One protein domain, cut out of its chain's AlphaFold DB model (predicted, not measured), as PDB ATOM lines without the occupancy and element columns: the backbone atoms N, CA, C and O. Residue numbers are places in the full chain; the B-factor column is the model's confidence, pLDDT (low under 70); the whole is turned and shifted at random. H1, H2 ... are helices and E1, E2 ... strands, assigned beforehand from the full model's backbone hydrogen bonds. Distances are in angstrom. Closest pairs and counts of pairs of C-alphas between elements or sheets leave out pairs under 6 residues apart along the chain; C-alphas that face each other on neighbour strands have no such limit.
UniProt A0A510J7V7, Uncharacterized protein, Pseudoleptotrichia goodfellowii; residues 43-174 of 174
ATOM      1  N   LYS A  43     -14.995 -14.892  27.640       66.75
ATOM      2  CA  LYS A  43     -14.224 -14.580  26.430       66.75
ATOM      3  C   LYS A  43     -13.493 -15.807  25.878       66.75
ATOM      4  O   LYS A  43     -13.477 -16.002  24.662       66.75
ATOM      5  N   ASP A  44     -12.928 -16.639  26.751       64.25
ATOM      6  CA  ASP A  44     -12.230 -17.868  26.353       64.25
ATOM      7  C   ASP A  44     -13.183 -18.882  25.715       64.25
ATOM      8  O   ASP A  44     -12.801 -19.610  24.800       64.25
ATOM      9  N   ILE A  45     -14.435 -18.907  26.176       67.56
ATOM     10  CA  ILE A  45     -15.472 -19.838  25.718       67.56
ATOM     11  C   ILE A  45     -16.069 -19.365  24.391       67.56
ATOM     12  O   ILE A  45     -16.178 -20.148  23.450       67.56
ATOM     13  N   LEU A  46     -16.411 -18.077  24.286       67.88
ATOM     14  CA  LEU A  46     -17.019 -17.500  23.084       67.88
ATOM     15  C   LEU A  46     -16.020 -17.310  21.927       67.88
ATOM     16  O   LEU A  46     -16.429 -17.245  20.768       67.88
ATOM     17  N   GLY A  47     -14.721 -17.203  22.220       59.69
ATOM     18  CA  GLY A  47     -13.669 -16.972  21.224       59.69
ATOM     19  C   GLY A  47     -13.156 -18.223  20.497       59.69
ATOM     20  O   GLY A  47     -12.494 -18.089  19.466       59.69
ATOM     21  N   ARG A  48     -13.439 -19.436  20.993       59.06
ATOM     22  CA  ARG A  48     -12.885 -20.695  20.452       59.06
ATOM     23  C   ARG A  48     -13.835 -21.339  19.436       59.06
ATOM     24  O   ARG A  48     -15.019 -21.504  19.698       59.06
ATOM     25  N   ARG A  49     -13.318 -21.694  18.250       50.41
ATOM     26  CA  ARG A  49     -14.138 -21.947  17.044       50.41
ATOM     27  C   ARG A  49     -14.378 -23.415  16.642       50.41
ATOM     28  O   ARG A  49     -15.167 -23.612  15.719       50.41
ATOM     29  N   LYS A  50     -13.779 -24.450  17.255       49.09
ATOM     30  CA  LYS A  50     -14.003 -25.856  16.826       49.09
ATOM     31  C   LYS A  50     -13.836 -26.904  17.939       49.09
ATOM     32  O   LYS A  50     -12.797 -26.931  18.577       49.09
ATOM     33  N   VAL A  51     -14.816 -27.806  18.098       48.22
ATOM     34  CA  VAL A  51     -14.855 -29.252  17.742       48.22
ATOM     35  C   VAL A  51     -16.277 -29.770  18.072       48.22
ATOM     36  O   VAL A  51     -16.900 -29.326  19.037       48.22
ATOM     37  N   VAL A  52     -16.828 -30.670  17.246       56.56
ATOM     38  CA  VAL A  52     -18.121 -31.345  17.490       56.56
ATOM     39  C   VAL A  52     -17.838 -32.602  18.303       56.56
ATOM     40  O   VAL A  52     -17.235 -33.539  17.787       56.56
ATOM     41  N   ALA A  53     -18.247 -32.625  19.566       54.31
ATOM     42  CA  ALA A  53     -18.176 -33.822  20.393       54.31
ATOM     43  C   ALA A  53     -19.576 -34.428  20.498       54.31
ATOM     44  O   ALA A  53     -20.550 -33.729  20.789       54.31
ATOM     45  N   GLN A  54     -19.690 -35.737  20.278       53.12
ATOM     46  CA  GLN A  54     -20.920 -36.444  20.604       53.12
ATOM     47  C   GLN A  54     -20.885 -36.816  22.082       53.12
ATOM     48  O   GLN A  54     -20.007 -37.550  22.535       53.12
ATOM     49  N   ILE A  55     -21.842 -36.310  22.851       57.59
ATOM     50  CA  ILE A  55     -21.942 -36.597  24.276       57.59
ATOM     51  C   ILE A  55     -23.290 -37.245  24.520       57.59
ATOM     52  O   ILE A  55     -24.323 -36.605  24.367       57.59
ATOM     53  N   SER A  56     -23.254 -38.529  24.886       56.88
ATOM     54  CA  SER A  56     -24.461 -39.312  25.177       56.88
ATOM     55  C   SER A  56     -25.506 -39.247  24.052       56.88
ATOM     56  O   SER A  56     -26.677 -38.980  24.273       56.88
ATOM     57  N   GLY A  57     -25.068 -39.416  22.803       62.28
ATOM     58  CA  GLY A  57     -25.967 -39.344  21.648       62.28
ATOM     59  C   GLY A  57     -26.256 -37.925  21.145       62.28
ATOM     60  O   GLY A  57     -26.745 -37.779  20.029       62.28
ATOM     61  N   TYR A  58     -25.900 -36.876  21.890       57.66
ATOM     62  CA  TYR A  58     -26.126 -35.495  21.479       57.66
ATOM     63  C   TYR A  58     -24.921 -34.902  20.756       57.66
ATOM     64  O   TYR A  58     -23.806 -34.925  21.273       57.66
ATOM     65  N   ASN A  59     -25.162 -34.317  19.583       59.69
ATOM     66  CA  ASN A  59     -24.173 -33.504  18.886       59.69
ATOM     67  C   ASN A  59     -24.045 -32.166  19.609       59.69
ATOM     68  O   ASN A  59     -24.954 -31.340  19.556       59.69
ATOM     69  N   ILE A  60     -22.934 -31.979  20.313       61.12
ATOM     70  CA  ILE A  60     -22.671 -30.787  21.105       61.12
ATOM     71  C   ILE A  60     -21.406 -30.129  20.566       61.12
ATOM     72  O   ILE A  60     -20.362 -30.764  20.403       61.12
ATOM     73  N   LYS A  61     -21.493 -28.830  20.284       62.50
ATOM     74  CA  LYS A  61     -20.321 -28.029  19.937       62.50
ATOM     75  C   LYS A  61     -19.648 -27.555  21.213       62.50
ATOM     76  O   LYS A  61     -20.287 -26.912  22.040       62.50
ATOM     77  N   MET A  62     -18.375 -27.900  21.358       65.56
ATOM     78  CA  MET A  62     -17.563 -27.560  22.522       65.56
ATOM     79  C   MET A  62     -16.473 -26.553  22.141       65.56
ATOM     80  O   MET A  62     -16.037 -26.540  20.982       65.56
ATOM     81  N   PRO A  63     -16.003 -25.724  23.092       64.75
ATOM     82  CA  PRO A  63     -14.770 -24.969  22.918       64.75
ATOM     83  C   PRO A  63     -13.589 -25.906  22.627       64.75
ATOM     84  O   PRO A  63     -13.541 -27.039  23.108       64.75
ATOM     85  N   GLU A  64     -12.625 -25.430  21.843       65.88
ATOM     86  CA  GLU A  64     -11.459 -26.221  21.440       65.88
ATOM     87  C   GLU A  64     -10.653 -26.711  22.652       65.88
ATOM     88  O   GLU A  64     -10.434 -25.959  23.611       65.88
ATOM     89  N   ASN A  65     -10.209 -27.973  22.579       67.56
ATOM     90  CA  ASN A  65      -9.491 -28.700  23.631       67.56
ATOM     91  C   ASN A  65     -10.275 -28.871  24.941       67.56
ATOM     92  O   ASN A  65      -9.680 -29.172  25.974       67.56
ATOM     93  N   MET A  66     -11.601 -28.710  24.912       70.75
ATOM     94  CA  MET A  66     -12.466 -29.035  26.039       70.75
ATOM     95  C   MET A  66     -13.332 -30.249  25.746       70.75
ATOM     96  O   MET A  66     -13.941 -30.377  24.685       70.75
ATOM     97  N   VAL A  67     -13.436 -31.124  26.738       74.00
ATOM     98  CA  VAL A  67     -14.212 -32.358  26.648       74.00
ATOM     99  C   VAL A  67     -14.954 -32.606  27.949       74.00
ATOM    100  O   VAL A  67     -14.453 -32.350  29.040       74.00
ATOM    101  N   PHE A  68     -16.164 -33.137  27.842       75.06
ATOM    102  CA  PHE A  68     -16.912 -33.599  29.001       75.06
ATOM    103  C   PHE A  68     -16.461 -35.021  29.360       75.06
ATOM    104  O   PHE A  68     -16.724 -35.965  28.612       75.06
ATOM    105  N   LYS A  69     -15.787 -35.181  30.504       71.50
ATOM    106  CA  LYS A  69     -15.298 -36.478  31.009       71.50
ATOM    107  C   LYS A  69     -16.140 -36.957  32.179       71.50
ATOM    108  O   LYS A  69     -16.632 -36.152  32.961       71.50
ATOM    109  N   TYR A  70     -16.290 -38.272  32.321       66.12
ATOM    110  CA  TYR A  70     -16.847 -38.846  33.545       66.12
ATOM    111  C   TYR A  70     -15.857 -38.644  34.693       66.12
ATOM    112  O   TYR A  70     -14.681 -38.991  34.570       66.12
ATOM    113  N   GLY A  71     -16.329 -38.053  35.787       55.97
ATOM    114  CA  GLY A  71     -15.539 -37.888  37.004       55.97
ATOM    115  C   GLY A  71     -15.399 -39.202  37.764       55.97
ATOM    116  O   GLY A  71     -16.281 -40.051  37.718       55.97
ATOM    117  N   LYS A  72     -14.286 -39.348  38.491       48.09
ATOM    118  CA  LYS A  72     -14.128 -40.307  39.601       48.09
ATOM    119  C   LYS A  72     -14.201 -39.611  40.974       48.09
ATOM    120  O   LYS A  72     -13.782 -40.193  41.970       48.09
ATOM    121  N   SER A  73     -14.643 -38.349  41.043       44.53
ATOM    122  CA  SER A  73     -14.577 -37.561  42.283       44.53
ATOM    123  C   SER A  73     -15.852 -37.715  43.121       44.53
ATOM    124  O   SER A  73     -16.953 -37.392  42.679       44.53
ATOM    125  N   ALA A  74     -15.678 -38.162  44.368       39.88
ATOM    126  CA  ALA A  74     -16.746 -38.423  45.338       39.88
ATOM    127  C   ALA A  74     -17.654 -37.206  45.614       39.88
ATOM    128  O   ALA A  74     -18.859 -37.347  45.790       39.88
ATOM    129  N   THR A  75     -17.091 -35.997  45.578       45.75
ATOM    130  CA  THR A  75     -17.794 -34.739  45.879       45.75
ATOM    131  C   THR A  75     -18.837 -34.345  44.848       45.75
ATOM    132  O   THR A  75     -19.822 -33.692  45.188       45.75
ATOM    133  N   THR A  76     -18.642 -34.723  43.582       46.66
ATOM    134  CA  THR A  76     -19.696 -34.533  42.597       46.66
ATOM    135  C   THR A  76     -20.719 -35.616  42.794       46.66
ATOM    136  O   THR A  76     -21.815 -35.218  43.130       46.66
ATOM    137  N   ASP A  77     -20.412 -36.916  42.737       46.91
ATOM    138  CA  ASP A  77     -21.345 -38.060  42.910       46.91
ATOM    139  C   ASP A  77     -22.411 -37.922  44.028       46.91
ATOM    140  O   ASP A  77     -23.532 -38.426  43.890       46.91
ATOM    141  N   GLU A  78     -22.141 -37.100  45.035       48.41
ATOM    142  CA  GLU A  78     -23.056 -36.661  46.086       48.41
ATOM    143  C   GLU A  78     -24.091 -35.567  45.727       48.41
ATOM    144  O   GLU A  78     -24.993 -35.358  46.515       48.41
ATOM    145  N   LEU A  79     -24.048 -34.842  44.612       50.41
ATOM    146  CA  LEU A  79     -24.962 -33.705  44.359       50.41
ATOM    147  C   LEU A  79     -26.013 -33.916  43.255       50.41
ATOM    148  O   LEU A  79     -27.055 -33.281  43.309       50.41
ATOM    149  N   PHE A  80     -25.820 -34.861  42.328       51.19
ATOM    150  CA  PHE A  80     -26.664 -35.119  41.136       51.19
ATOM    151  C   PHE A  80     -26.622 -36.582  40.573       51.19
ATOM    152  O   PHE A  80     -26.843 -36.786  39.384       51.19
ATOM    153  N   GLY A  81     -26.269 -37.626  41.347       51.09
ATOM    154  CA  GLY A  81     -26.243 -39.049  40.898       51.09
ATOM    155  C   GLY A  81     -25.032 -39.524  40.051       51.09
ATOM    156  O   GLY A  81     -24.061 -38.796  39.909       51.09
ATOM    157  N   LYS A  82     -25.048 -40.760  39.506       55.78
ATOM    158  CA  LYS A  82     -23.892 -41.443  38.845       55.78
ATOM    159  C   LYS A  82     -23.662 -41.120  37.347       55.78
ATOM    160  O   LYS A  82     -22.750 -41.676  36.739       55.78
ATOM    161  N   LYS A  83     -24.480 -40.273  36.707       60.16
ATOM    162  CA  LYS A  83     -24.458 -40.035  35.242       60.16
ATOM    163  C   LYS A  83     -24.073 -38.605  34.861       60.16
ATOM    164  O   LYS A  83     -24.840 -37.896  34.219       60.16
ATOM    165  N   ARG A  84     -22.884 -38.153  35.243       67.81
ATOM    166  CA  ARG A  84     -22.477 -36.767  34.954       67.81
ATOM    167  C   ARG A  84     -21.073 -36.680  34.448       67.81
ATOM    168  O   ARG A  84     -20.197 -37.465  34.810       67.81
ATOM    169  N   LYS A  85     -20.892 -35.664  33.621       73.06
ATOM    170  CA  LYS A  85     -19.604 -35.325  33.056       73.06
ATOM    171  C   LYS A  85     -19.220 -33.942  33.538       73.06
ATOM    172  O   LYS A  85     -20.058 -33.050  33.566       73.06
ATOM    173  N   TYR A  86     -17.968 -33.767  33.912       73.38
ATOM    174  CA  TYR A  86     -17.412 -32.455  34.203       73.38
ATOM    175  C   TYR A  86     -16.670 -31.962  32.967       73.38
ATOM    176  O   TYR A  86     -16.125 -32.760  32.195       73.38
ATOM    177  N   LEU A  87     -16.688 -30.654  32.747       76.06
ATOM    178  CA  LEU A  87     -15.915 -30.053  31.674       76.06
ATOM    179  C   LEU A  87     -14.432 -30.097  32.063       76.06
ATOM    180  O   LEU A  87     -14.051 -29.653  33.150       76.06
ATOM    181  N   TYR A  88     -13.620 -30.665  31.182       73.50
ATOM    182  CA  TYR A  88     -12.192 -30.886  31.358       73.50
ATOM    183  C   TYR A  88     -11.422 -30.202  30.232       73.50
ATOM    184  O   TYR A  88     -11.767 -30.374  29.061       73.50
ATOM    185  N   ASP A  89     -10.368 -29.470  30.585       71.69
ATOM    186  CA  ASP A  89      -9.446 -28.864  29.623       71.69
ATOM    187  C   ASP A  89      -8.279 -29.823  29.347       71.69
ATOM    188  O   ASP A  89      -7.544 -30.247  30.244       71.69
ATOM    189  N   GLU A  90      -8.119 -30.200  28.080       70.81
ATOM    190  CA  GLU A  90      -7.086 -31.128  27.634       70.81
ATOM    191  C   GLU A  90      -5.703 -30.495  27.468       70.81
ATOM    192  O   GLU A  90      -4.725 -31.241  27.418       70.81
ATOM    193  N   VAL A  91      -5.591 -29.170  27.413       67.38
ATOM    194  CA  VAL A  91      -4.319 -28.436  27.387       67.38
ATOM    195  C   VAL A  91      -3.740 -28.364  28.793       67.38
ATOM    196  O   VAL A  91      -2.616 -28.805  29.021       67.38
ATOM    197  N   THR A  92      -4.516 -27.852  29.749       65.06
ATOM    198  CA  THR A  92      -4.062 -27.659  31.139       65.06
ATOM    199  C   THR A  92      -4.188 -28.920  31.986       65.06
ATOM    200  O   THR A  92      -3.641 -28.981  33.085       65.06
ATOM    201  N   LYS A  93      -4.890 -29.940  31.478       68.00
ATOM    202  CA  LYS A  93      -5.176 -31.209  32.159       68.00
ATOM    203  C   LYS A  93      -5.958 -31.045  33.467       68.00
ATOM    204  O   LYS A  93      -5.822 -31.876  34.365       68.00
ATOM    205  N   THR A  94      -6.807 -30.023  33.562       63.28
ATOM    206  CA  THR A  94      -7.568 -29.680  34.773       63.28
ATOM    207  C   THR A  94      -9.079 -29.795  34.570       63.28
ATOM    208  O   THR A  94      -9.616 -29.525  33.493       63.28
ATOM    209  N   GLY A  95      -9.780 -30.217  35.627       63.12
ATOM    210  CA  GLY A  95     -11.239 -30.196  35.690       63.12
ATOM    211  C   GLY A  95     -11.786 -28.828  36.097       63.12
ATOM    212  O   GLY A  95     -11.101 -28.001  36.709       63.12
ATOM    213  N   THR A  96     -13.046 -28.598  35.743       68.00
ATOM    214  CA  THR A  96     -13.800 -27.395  36.108       68.00
ATOM    215  C   THR A  96     -14.982 -27.743  37.014       68.00
ATOM    216  O   THR A  96     -15.356 -28.905  37.169       68.00
ATOM    217  N   GLN A  97     -15.614 -26.716  37.582       70.81
ATOM    218  CA  GLN A  97     -16.869 -26.837  38.338       70.81
ATOM    219  C   GLN A  97     -18.110 -26.706  37.441       70.81
ATOM    220  O   GLN A  97     -19.163 -26.246  37.889       70.81
ATOM    221  N   VAL A  98     -17.967 -27.068  36.164       77.69
ATOM    222  CA  VAL A  98     -19.045 -27.086  35.180       77.69
ATOM    223  C   VAL A  98     -19.421 -28.531  34.892       77.69
ATOM    224  O   VAL A  98     -18.572 -29.344  34.521       77.69
ATOM    225  N   PHE A  99     -20.705 -28.845  35.023       79.88
ATOM    226  CA  PHE A  99     -21.231 -30.200  34.919       79.88
ATOM    227  C   PHE A  99     -22.283 -30.297  33.827       79.88
ATOM    228  O   PHE A  99     -23.194 -29.481  33.773       79.88
ATOM    229  N   LEU A 100     -22.191 -31.331  32.996       81.94
ATOM    230  CA  LEU A 100     -23.262 -31.744  32.103       81.94
ATOM    231  C   LEU A 100     -24.096 -32.821  32.791       81.94
ATOM    232  O   LEU A 100     -23.562 -33.850  33.228       81.94
ATOM    233  N   ILE A 101     -25.398 -32.571  32.864       82.56
ATOM    234  CA  ILE A 101     -26.384 -33.411  33.533       82.56
ATOM    235  C   ILE A 101     -27.374 -33.900  32.482       82.56
ATOM    236  O   ILE A 101     -28.010 -33.101  31.794       82.56
ATOM    237  N   GLU A 102     -27.503 -35.215  32.373       83.06
ATOM    238  CA  GLU A 102     -28.434 -35.877  31.469       83.06
ATOM    239  C   GLU A 102     -29.393 -36.731  32.292       83.06
ATOM    240  O   GLU A 102     -29.082 -37.861  32.670       83.06
ATOM    241  N   GLU A 103     -30.529 -36.138  32.634       84.38
ATOM    242  CA  GLU A 103     -31.522 -36.745  33.509       84.38
ATOM    243  C   GLU A 103     -32.860 -36.011  33.369       84.38
ATOM    244  O   GLU A 103     -32.902 -34.842  32.986       84.38
ATOM    245  N   SER A 104     -33.973 -36.669  33.685       88.81
ATOM    246  CA  SER A 104     -35.267 -35.984  33.708       88.81
ATOM    247  C   SER A 104     -35.358 -34.989  34.877       88.81
ATOM    248  O   SER A 104     -34.818 -35.218  35.958       88.81
ATOM    249  N   MET A 105     -36.102 -33.890  34.700       88.94
ATOM    250  CA  MET A 105     -36.322 -32.918  35.784       88.94
ATOM    251  C   MET A 105     -37.007 -33.560  37.004       88.94
ATOM    252  O   MET A 105     -36.742 -33.175  38.141       88.94
ATOM    253  N   LEU A 106     -37.874 -34.553  36.775       90.19
ATOM    254  CA  LEU A 106     -38.548 -35.304  37.835       90.19
ATOM    255  C   LEU A 106     -37.547 -36.091  38.695       90.19
ATOM    256  O   LEU A 106     -37.569 -35.987  39.923       90.19
ATOM    257  N   GLU A 107     -36.643 -36.830  38.055       87.19
ATOM    258  CA  GLU A 107     -35.587 -37.589  38.734       87.19
ATOM    259  C   GLU A 107     -34.603 -36.659  39.454       87.19
ATOM    260  O   GLU A 107     -34.257 -36.896  40.613       87.19
ATOM    261  N   LEU A 108     -34.223 -35.538  38.827       85.50
ATOM    262  CA  LEU A 108     -33.362 -34.530  39.454       85.50
ATOM    263  C   LEU A 108     -33.991 -33.946  40.721       85.50
ATOM    264  O   LEU A 108     -33.342 -33.918  41.767       85.50
ATOM    265  N   LYS A 109     -35.261 -33.530  40.665       88.12
ATOM    266  CA  LYS A 109     -35.991 -33.042  41.845       88.12
ATOM    267  C   LYS A 109     -36.065 -34.107  42.936       88.12
ATOM    268  O   LYS A 109     -35.842 -33.792  44.099       88.12
ATOM    269  N   THR A 110     -36.309 -35.360  42.563       87.12
ATOM    270  CA  THR A 110     -36.364 -36.489  43.503       87.12
ATOM    271  C   THR A 110     -35.019 -36.721  44.191       87.12
ATOM    272  O   THR A 110     -34.966 -36.911  45.405       87.12
ATOM    273  N   TYR A 111     -33.915 -36.681  43.442       82.19
ATOM    274  CA  TYR A 111     -32.571 -36.832  43.995       82.19
ATOM    275  C   TYR A 111     -32.205 -35.680  44.936       82.19
ATOM    276  O   TYR A 111     -31.691 -35.909  46.030       82.19
ATOM    277  N   ILE A 112     -32.486 -34.447  44.520       83.19
ATOM    278  CA  ILE A 112     -32.171 -33.242  45.288       83.19
ATOM    279  C   ILE A 112     -33.017 -33.162  46.567       83.19
ATOM    280  O   ILE A 112     -32.483 -32.843  47.628       83.19
ATOM    281  N   ALA A 113     -34.293 -33.551  46.514       85.50
ATOM    282  CA  ALA A 113     -35.161 -33.616  47.689       85.50
ATOM    283  C   ALA A 113     -34.645 -34.604  48.753       85.50
ATOM    284  O   ALA A 113     -34.684 -34.299  49.942       85.50
ATOM    285  N   LYS A 114     -34.069 -35.747  48.344       84.50
ATOM    286  CA  LYS A 114     -33.413 -36.704  49.266       84.50
ATOM    287  C   LYS A 114     -32.204 -36.115  50.002       84.50
ATOM    288  O   LYS A 114     -31.700 -36.740  50.928       84.50
ATOM    289  N   LYS A 115     -31.715 -34.952  49.571       79.44
ATOM    290  CA  LYS A 115     -30.562 -34.239  50.136       79.44
ATOM    291  C   LYS A 115     -30.958 -32.916  50.778       79.44
ATOM    292  O   LYS A 115     -30.138 -32.005  50.843       79.44
ATOM    293  N   GLU A 116     -32.223 -32.811  51.192       83.94
ATOM    294  CA  GLU A 116     -32.794 -31.602  51.798       83.94
ATOM    295  C   GLU A 116     -32.610 -30.366  50.904       83.94
ATOM    296  O   GLU A 116     -32.447 -29.237  51.363       83.94
ATOM    297  N   GLY A 117     -32.576 -30.598  49.592       85.62
ATOM    298  CA  GLY A 117     -32.407 -29.570  48.592       85.62
ATOM    299  C   GLY A 117     -33.678 -29.307  47.804       85.62
ATOM    300  O   GLY A 117     -34.697 -29.985  47.949       85.62
ATOM    301  N   SER A 118     -33.624 -28.320  46.919       87.25
ATOM    302  CA  SER A 118     -34.710 -28.011  45.994       87.25
ATOM    303  C   SER A 118     -34.193 -27.450  44.673       87.25
ATOM    304  O   SER A 118     -33.102 -26.886  44.595       87.25
ATOM    305  N   ILE A 119     -34.993 -27.627  43.618       88.06
ATOM    306  CA  ILE A 119     -34.759 -27.046  42.294       88.06
ATOM    307  C   ILE A 119     -35.931 -26.121  41.969       88.06
ATOM    308  O   ILE A 119     -37.072 -26.583  41.884       88.06
ATOM    309  N   TYR A 120     -35.644 -24.841  41.748       87.69
ATOM    310  CA  TYR A 120     -36.633 -23.811  41.421       87.69
ATOM    311  C   TYR A 120     -36.341 -23.216  40.052       87.69
ATOM    312  O   TYR A 120     -35.199 -22.870  39.766       87.69
ATOM    313  N   GLU A 121     -37.357 -23.071  39.210       88.31
ATOM    314  CA  GLU A 121     -37.209 -22.349  37.948       88.31
ATOM    315  C   GLU A 121     -37.179 -20.839  38.210       88.31
ATOM    316  O   GLU A 121     -38.020 -20.309  38.932       88.31
ATOM    317  N   ILE A 122     -36.189 -20.158  37.633       86.44
ATOM    318  CA  ILE A 122     -36.034 -18.695  37.693       86.44
ATOM    319  C   ILE A 122     -36.526 -18.051  36.379       86.44
ATOM    320  O   ILE A 122     -36.757 -16.848  36.316       86.44
ATOM    321  N   GLY A 123     -36.703 -18.857  35.326       84.12
ATOM    322  CA  GLY A 123     -37.211 -18.453  34.014       84.12
ATOM    323  C   GLY A 123     -36.223 -18.730  32.881       84.12
ATOM    324  O   GLY A 123     -35.025 -18.911  33.105       84.12
ATOM    325  N   ASN A 124     -36.722 -18.758  31.641       83.94
ATOM    326  CA  ASN A 124     -35.937 -18.990  30.419       83.94
ATOM    327  C   ASN A 124     -35.080 -20.274  30.457       83.94
ATOM    328  O   ASN A 124     -33.939 -20.279  29.987       83.94
ATOM    329  N   GLY A 125     -35.604 -21.353  31.053       87.06
ATOM    330  CA  GLY A 125     -34.879 -22.617  31.214       87.06
ATOM    331  C   GLY A 125     -33.714 -22.539  32.207       87.06
ATOM    332  O   GLY A 125     -32.807 -23.369  32.154       87.06
ATOM    333  N   LYS A 126     -33.689 -21.531  33.088       88.00
ATOM    334  CA  LYS A 126     -32.722 -21.415  34.187       88.00
ATOM    335  C   LYS A 126     -33.346 -21.899  35.487       88.00
ATOM    336  O   LYS A 126     -34.471 -21.539  35.830       88.00
ATOM    337  N   TYR A 127     -32.564 -22.648  36.248       87.75
ATOM    338  CA  TYR A 127     -32.963 -23.259  37.503       87.75
ATOM    339  C   TYR A 127     -31.953 -22.933  38.602       87.75
ATOM    340  O   TYR A 127     -30.739 -23.054  38.421       87.75
ATOM    341  N   ARG A 128     -32.465 -22.549  39.770       86.06
ATOM    342  CA  ARG A 128     -31.713 -22.473  41.020       86.06
ATOM    343  C   ARG A 128     -31.743 -23.838  41.677       86.06
ATOM    344  O   ARG A 128     -32.822 -24.384  41.885       86.06
ATOM    345  N   ILE A 129     -30.579 -24.345  42.055       83.19
ATOM    346  CA  ILE A 129     -30.454 -25.534  42.888       83.19
ATOM    347  C   ILE A 129     -29.939 -25.097  44.253       83.19
ATOM    348  O   ILE A 129     -28.916 -24.414  44.355       83.19
ATOM    349  N   THR A 130     -30.659 -25.500  45.292       80.56
ATOM    350  CA  THR A 130     -30.254 -25.354  46.686       80.56
ATOM    351  C   THR A 130     -30.047 -26.744  47.265       80.56
ATOM    352  O   THR A 130     -30.924 -27.591  47.153       80.56
ATOM    353  N   THR A 131     -28.891 -27.012  47.867       73.88
ATOM    354  CA  THR A 131     -28.630 -28.258  48.609       73.88
ATOM    355  C   THR A 131     -27.884 -27.919  49.890       73.88
ATOM    356  O   THR A 131     -26.749 -27.435  49.823       73.88
ATOM    357  N   GLY A 132     -28.509 -28.156  51.046       64.25
ATOM    358  CA  GLY A 132     -27.933 -27.807  52.345       64.25
ATOM    359  C   GLY A 132     -27.515 -26.325  52.471       64.25
ATOM    360  O   GLY A 132     -27.929 -25.481  51.674       64.25
ATOM    361  N   PRO A 133     -26.682 -25.978  53.470       42.75
ATOM    362  CA  PRO A 133     -26.427 -24.582  53.843       42.75
ATOM    363  C   PRO A 133     -25.491 -23.779  52.917       42.75
ATOM    364  O   PRO A 133     -25.397 -22.567  53.090       42.75
ATOM    365  N   PHE A 134     -24.788 -24.388  51.948       43.12
ATOM    366  CA  PHE A 134     -23.653 -23.707  51.283       43.12
ATOM    367  C   PHE A 134     -23.464 -23.961  49.782       43.12
ATOM    368  O   PHE A 134     -22.380 -23.702  49.257       43.12
ATOM    369  N   GLN A 135     -24.461 -24.465  49.055       60.25
ATOM    370  CA  GLN A 135     -24.252 -24.796  47.642       60.25
ATOM    371  C   GLN A 135     -25.334 -24.216  46.745       60.25
ATOM    372  O   GLN A 135     -26.322 -24.860  46.406       60.25
ATOM    373  N   TYR A 136     -25.096 -22.970  46.350       61.22
ATOM    374  CA  TYR A 136     -25.802 -22.330  45.255       61.22
ATOM    375  C   TYR A 136     -25.237 -22.852  43.942       61.22
ATOM    376  O   TYR A 136     -24.091 -22.568  43.577       61.22
ATOM    377  N   GLN A 137     -26.039 -23.637  43.234       73.62
ATOM    378  CA  GLN A 137     -25.726 -24.023  41.868       73.62
ATOM    379  C   GLN A 137     -26.801 -23.490  40.942       73.62
ATOM    380  O   GLN A 137     -27.987 -23.455  41.271       73.62
ATOM    381  N   MET A 138     -26.359 -23.039  39.782       83.44
ATOM    382  CA  MET A 138     -27.236 -22.569  38.731       83.44
ATOM    383  C   MET A 138     -27.177 -23.591  37.611       83.44
ATOM    384  O   MET A 138     -26.092 -24.011  37.207       83.44
ATOM    385  N   MET A 139     -28.349 -24.017  37.159       87.69
ATOM    386  CA  MET A 139     -28.505 -25.001  36.105       87.69
ATOM    387  C   MET A 139     -29.266 -24.374  34.941       87.69
ATOM    388  O   MET A 139     -30.329 -23.796  35.139       87.69
ATOM    389  N   ILE A 140     -28.736 -24.486  33.727       89.06
ATOM    390  CA  ILE A 140     -29.383 -24.009  32.504       89.06
ATOM    391  C   ILE A 140     -29.733 -25.208  31.636       89.06
ATOM    392  O   ILE A 140     -28.883 -26.043  31.328       89.06
ATOM    393  N   GLU A 141     -30.982 -25.265  31.200       89.06
ATOM    394  CA  GLU A 141     -31.441 -26.212  30.200       89.06
ATOM    395  C   GLU A 141     -30.854 -25.885  28.828       89.06
ATOM    396  O   GLU A 141     -31.015 -24.783  28.287       89.06
ATOM    397  N   ILE A 142     -30.200 -26.879  28.236       85.56
ATOM    398  CA  ILE A 142     -29.776 -26.847  26.837       85.56
ATOM    399  C   ILE A 142     -30.937 -27.329  25.962       85.56
ATOM    400  O   ILE A 142     -31.265 -26.689  24.965       85.56
ATOM    401  N   LYS A 143     -31.570 -28.434  26.366       85.06
ATOM    402  CA  LYS A 143     -32.814 -28.992  25.821       85.06
ATOM    403  C   LYS A 143     -33.431 -29.943  26.845       85.06
ATOM    404  O   LYS A 143     -32.742 -30.336  27.783       85.06
ATOM    405  N   SER A 144     -34.660 -30.393  26.603       85.19
ATOM    406  CA  SER A 144     -35.361 -31.313  27.505       85.19
ATOM    407  C   SER A 144     -34.489 -32.507  27.905       85.19
ATOM    408  O   SER A 144     -34.042 -33.277  27.051       85.19
ATOM    409  N   GLY A 145     -34.251 -32.655  29.210       85.50
ATOM    410  CA  GLY A 145     -33.452 -33.744  29.786       85.50
ATOM    411  C   GLY A 145     -31.931 -33.553  29.723       85.50
ATOM    412  O   GLY A 145     -31.198 -34.448  30.137       85.50
ATOM    413  N   LEU A 146     -31.443 -32.411  29.226       85.50
ATOM    414  CA  LEU A 146     -30.023 -32.081  29.142       85.50
ATOM    415  C   LEU A 146     -29.751 -30.670  29.671       85.50
ATOM    416  O   LEU A 146     -30.185 -29.665  29.100       85.50
ATOM    417  N   TYR A 147     -28.938 -30.601  30.718       87.00
ATOM    418  CA  TYR A 147     -28.660 -29.369  31.442       87.00
ATOM    419  C   TYR A 147     -27.166 -29.182  31.658       87.00
ATOM    420  O   TYR A 147     -26.405 -30.148  31.736       87.00
ATOM    421  N   ILE A 148     -26.759 -27.928  31.815       86.56
ATOM    422  CA  ILE A 148     -25.444 -27.580  32.335       86.56
ATOM    423  C   ILE A 148     -25.596 -26.945  33.711       86.56
ATOM    424  O   ILE A 148     -26.450 -26.084  33.892       86.56
ATOM    425  N   ALA A 149     -24.790 -27.365  34.678       84.12
ATOM    426  CA  ALA A 149     -24.772 -26.811  36.021       84.12
ATOM    427  C   ALA A 149     -23.403 -26.212  36.331       84.12
ATOM    428  O   ALA A 149     -22.372 -26.818  36.044       84.12
ATOM    429  N   CYS A 150     -23.402 -25.035  36.943       78.88
ATOM    430  CA  CYS A 150     -22.204 -24.379  37.438       78.88
ATOM    431  C   CYS A 150     -22.394 -23.978  38.896       78.88
ATOM    432  O   CYS A 150     -23.490 -23.586  39.316       78.88
ATOM    433  N   LYS A 151     -21.299 -24.000  39.656       73.12
ATOM    434  CA  LYS A 151     -21.271 -23.370  40.973       73.12
ATOM    435  C   LYS A 151     -21.446 -21.858  40.821       73.12
ATOM    436  O   LYS A 151     -20.775 -21.236  40.000       73.12
ATOM    437  N   ALA A 152     -22.325 -21.271  41.625       65.06
ATOM    438  CA  ALA A 152     -22.421 -19.827  41.765       65.06
ATOM    439  C   ALA A 152     -21.605 -19.385  42.988       65.06
ATOM    440  O   ALA A 152     -21.713 -19.971  44.066       65.06
ATOM    441  N   ALA A 153     -20.766 -18.362  42.814       56.12
ATOM    442  CA  ALA A 153     -19.934 -17.819  43.889       56.12
ATOM    443  C   ALA A 153     -20.726 -16.942  44.876       56.12
ATOM    444  O   ALA A 153     -20.252 -16.678  45.978       56.12
ATOM    445  N   SER A 154     -21.929 -16.500  44.501       58.16
ATOM    446  CA  SER A 154     -22.784 -15.664  45.340       58.16
ATOM    447  C   SER A 154     -24.261 -16.075  45.211       58.16
ATOM    448  O   SER A 154     -24.643 -16.709  44.222       58.16
ATOM    449  N   PRO A 155     -25.106 -15.712  46.195       56.22
ATOM    450  CA  PRO A 155     -26.557 -15.873  46.109       56.22
ATOM    451  C   PRO A 155     -27.200 -14.977  45.034       56.22
ATOM    452  O   PRO A 155     -28.350 -15.216  44.666       56.22
ATOM    453  N   GLU A 156     -26.466 -14.010  44.466       56.44
ATOM    454  CA  GLU A 156     -26.878 -13.193  43.310       56.44
ATOM    455  C   GLU A 156     -26.780 -13.989  41.994       56.44
ATOM    456  O   GLU A 156     -26.249 -13.534  40.982       56.44
ATOM    457  N   ILE A 157     -27.325 -15.205  42.009       55.03
ATOM    458  CA  ILE A 157     -27.395 -16.164  40.897       55.03
ATOM    459  C   ILE A 157     -28.048 -15.553  39.644       55.03
ATOM    460  O   ILE A 157     -27.845 -16.027  38.528       55.03
ATOM    461  N   GLU A 158     -28.825 -14.486  39.825       51.28
ATOM    462  CA  GLU A 158     -29.506 -13.731  38.769       51.28
ATOM    463  C   GLU A 158     -28.556 -12.937  37.869       51.28
ATOM    464  O   GLU A 158     -28.905 -12.673  36.721       51.28
ATOM    465  N   LYS A 159     -27.328 -12.637  38.321       51.72
ATOM    466  CA  LYS A 159     -26.283 -12.028  37.472       51.72
ATOM    467  C   LYS A 159     -25.685 -13.011  36.456       51.72
ATOM    468  O   LYS A 159     -24.766 -12.658  35.722       51.72
ATOM    469  N   GLY A 160     -26.232 -14.225  36.398       53.56
ATOM    470  CA  GLY A 160     -25.761 -15.299  35.547       53.56
ATOM    471  C   GLY A 160     -24.518 -15.948  36.138       53.56
ATOM    472  O   GLY A 160     -23.793 -15.376  36.949       53.56
ATOM    473  N   VAL A 161     -24.261 -17.180  35.719       70.62
ATOM    474  CA  VAL A 161     -22.907 -17.725  35.771       70.62
ATOM    475  C   VAL A 161     -22.394 -17.567  34.344       70.62
ATOM    476  O   VAL A 161     -22.732 -18.419  33.518       70.62
ATOM    477  N   PRO A 162     -21.656 -16.482  34.015       71.75
ATOM    478  CA  PRO A 162     -21.326 -16.124  32.629       71.75
ATOM    479  C   PRO A 162     -20.675 -17.277  31.866       71.75
ATOM    480  O   PRO A 162     -20.929 -17.483  30.687       71.75
ATOM    481  N   VAL A 163     -19.913 -18.107  32.579       72.62
ATOM    482  CA  VAL A 163     -19.330 -19.354  32.077       72.62
ATOM    483  C   VAL A 163     -20.397 -20.336  31.578       72.62
ATOM    484  O   VAL A 163     -20.324 -20.781  30.437       72.62
ATOM    485  N   CYS A 164     -21.414 -20.657  32.386       79.56
ATOM    486  CA  CYS A 164     -22.502 -21.550  31.970       79.56
ATOM    487  C   CYS A 164     -23.305 -20.951  30.813       79.56
ATOM    488  O   CYS A 164     -23.640 -21.667  29.874       79.56
ATOM    489  N   GLU A 165     -23.597 -19.650  30.849       81.75
ATOM    490  CA  GLU A 165     -24.343 -18.978  29.778       81.75
ATOM    491  C   GLU A 165     -23.574 -18.967  28.458       81.75
ATOM    492  O   GLU A 165     -24.145 -19.282  27.414       81.75
ATOM    493  N   ALA A 166     -22.272 -18.687  28.501       78.12
ATOM    494  CA  ALA A 166     -21.397 -18.751  27.341       78.12
ATOM    495  C   ALA A 166     -21.343 -20.166  26.761       78.12
ATOM    496  O   ALA A 166     -21.460 -20.335  25.547       78.12
ATOM    497  N   ILE A 167     -21.238 -21.190  27.615       78.19
ATOM    498  CA  ILE A 167     -21.239 -22.583  27.165       78.19
ATOM    499  C   ILE A 167     -22.589 -22.934  26.539       78.19
ATOM    500  O   ILE A 167     -22.612 -23.409  25.408       78.19
ATOM    501  N   VAL A 168     -23.715 -22.633  27.198       81.69
ATOM    502  CA  VAL A 168     -25.045 -22.866  26.612       81.69
ATOM    503  C   VAL A 168     -25.206 -22.122  25.297       81.69
ATOM    504  O   VAL A 168     -25.747 -22.691  24.357       81.69
ATOM    505  N   LYS A 169     -24.718 -20.884  25.179       80.31
ATOM    506  CA  LYS A 169     -24.759 -20.124  23.926       80.31
ATOM    507  C   LYS A 169     -23.976 -20.834  22.826       80.31
ATOM    508  O   LYS A 169     -24.504 -21.003  21.733       80.31
ATOM    509  N   VAL A 170     -22.765 -21.315  23.101       73.25
ATOM    510  CA  VAL A 170     -21.989 -22.121  22.141       73.25
ATOM    511  C   VAL A 170     -22.732 -23.415  21.775       73.25
ATOM    512  O   VAL A 170     -22.750 -23.792  20.606       73.25
ATOM    513  N   MET A 171     -23.415 -24.048  22.732       75.69
ATOM    514  CA  MET A 171     -24.172 -25.287  22.510       75.69
ATOM    515  C   MET A 171     -25.507 -25.083  21.769       75.69
ATOM    516  O   MET A 171     -25.909 -25.980  21.034       75.69
ATOM    517  N   LYS A 172     -26.198 -23.949  21.970       72.44
ATOM    518  CA  LYS A 172     -27.519 -23.614  21.391       72.44
ATOM    519  C   LYS A 172     -27.456 -22.781  20.112       72.44
ATOM    520  O   LYS A 172     -28.457 -22.706  19.416       72.44
ATOM    521  N   SER A 173     -26.347 -22.096  19.826       59.00
ATOM    522  CA  SER A 173     -26.229 -21.132  18.710       59.00
ATOM    523  C   SER A 173     -26.259 -21.753  17.306       59.00
ATOM    524  O   SER A 173     -25.825 -21.105  16.353       59.00
ATOM    525  N   GLN A 174     -26.766 -22.981  17.170       49.00
ATOM    526  CA  GLN A 174     -26.947 -23.686  15.906       49.00
ATOM    527  C   GLN A 174     -28.241 -24.485  15.893       49.00
ATOM    528  O   GLN A 174     -28.325 -25.465  16.666       49.00
TER     529      GLN A 174
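AT A GLANCE: This is residues 43 to 174 of the 174 residues of an uncharacterized protein of Pseudoleptotrichia goodfellowii (UniProt A0A510J7V7). A strongly twisted seven-stranded sheet curls round the short helix H2, with H3 beside H2 on the same face and H4 packed along the opposite face over E9 and E8. The small hairpin E1 and E2 sits near the end of H4, E2 being the nearer strand, and the short H1 packs on H4. The printed part has 132 residues, with four named helices and nine named strands in the order H1 E1 E2 E3 H2 E4 E5 H3 E6 E7 E8 E9 H4, and its class is mixed, helices and strands. The large sheet runs E3 E4 E5 E9 E8 E7 E6, antiparallel throughout. The whole is compact, with a radius of gyration of the C-alphas of 14.1 A and spans of 40 by 31 by 26 A.

IN THESE COORDINATES: The large sheet holds E3, residues 66 to 70; E4, 84 to 89, 16.1 A long; E5, 94 to 102, 22.0 A; E9, 146 to 151, 17.1 A; E8, 135 to 143, 23.8 A; E7, 126 to 131, 16.5 A; and E6, 117 to 123, 19.0 A. E5 bends by 71 degrees at residue 97. The small sheet is E1, residues 52 to 55, and E2, residues 58 to 61. The helices are H1, residues 43 to 46, from C-alpha 43 at (-14.224, -14.580, 26.430); H2, 74 to 80; H3, 105 to 113, 12.0 A; and H4, 162 to 172, 14.9 A, ending with C-alpha 172 at (-27.519, -23.614, 21.391).

HOW THE PARTS SIT: E6 E7 E8 E9 form a meander, each strand the antiparallel neighbour of the one before. E9 and E8 have N 140 and O 148 within hydrogen-bond range at 2.8 A; for E5 and E9 these are N 99 and O 149, 2.8 A. The edge strands are E3 and E6. There are three layers, helices on both faces: H2 and H3 on one, H4 on the other. H4, 8.9 A over the sheet, runs along E9 at 8 degrees on the local plane; its closest C-alphas to E8 are Val 168 and Ile 142, 6.2 A apart. H2 and H3 touch at a steep tilt of 56 degrees, opposite ways, the C-alphas of Phe 80 and Tyr 111 being closest at 6.8 A. H1 touches H4, with the C-alphas of Leu 46 and Ala 166 closest at 6.2 A. In the hairpin of E1 and E2, N 53 and O 60 are 2.9 A apart, and the C-alphas of Lys 61 in E2 and Met 171 in H4 are closest at 5.4 A. Every O i to N i+4 pair is within hydrogen-bond range in H3 and H4; in H2 1 of 3 is, beside 2 of 4 O i to N i+3 pairs, and H1 is too short for an O i to N i+4 pair.

THE WHOLE: The C-alphas of Arg 49 and Glu 116, the two farthest apart, are 40.6 A apart. The printed part has no cut and no long link. Mean pLDDT of the printed part is 70.4; 60 residues are under 70, among them residues 43 to 65 and 70 to 84.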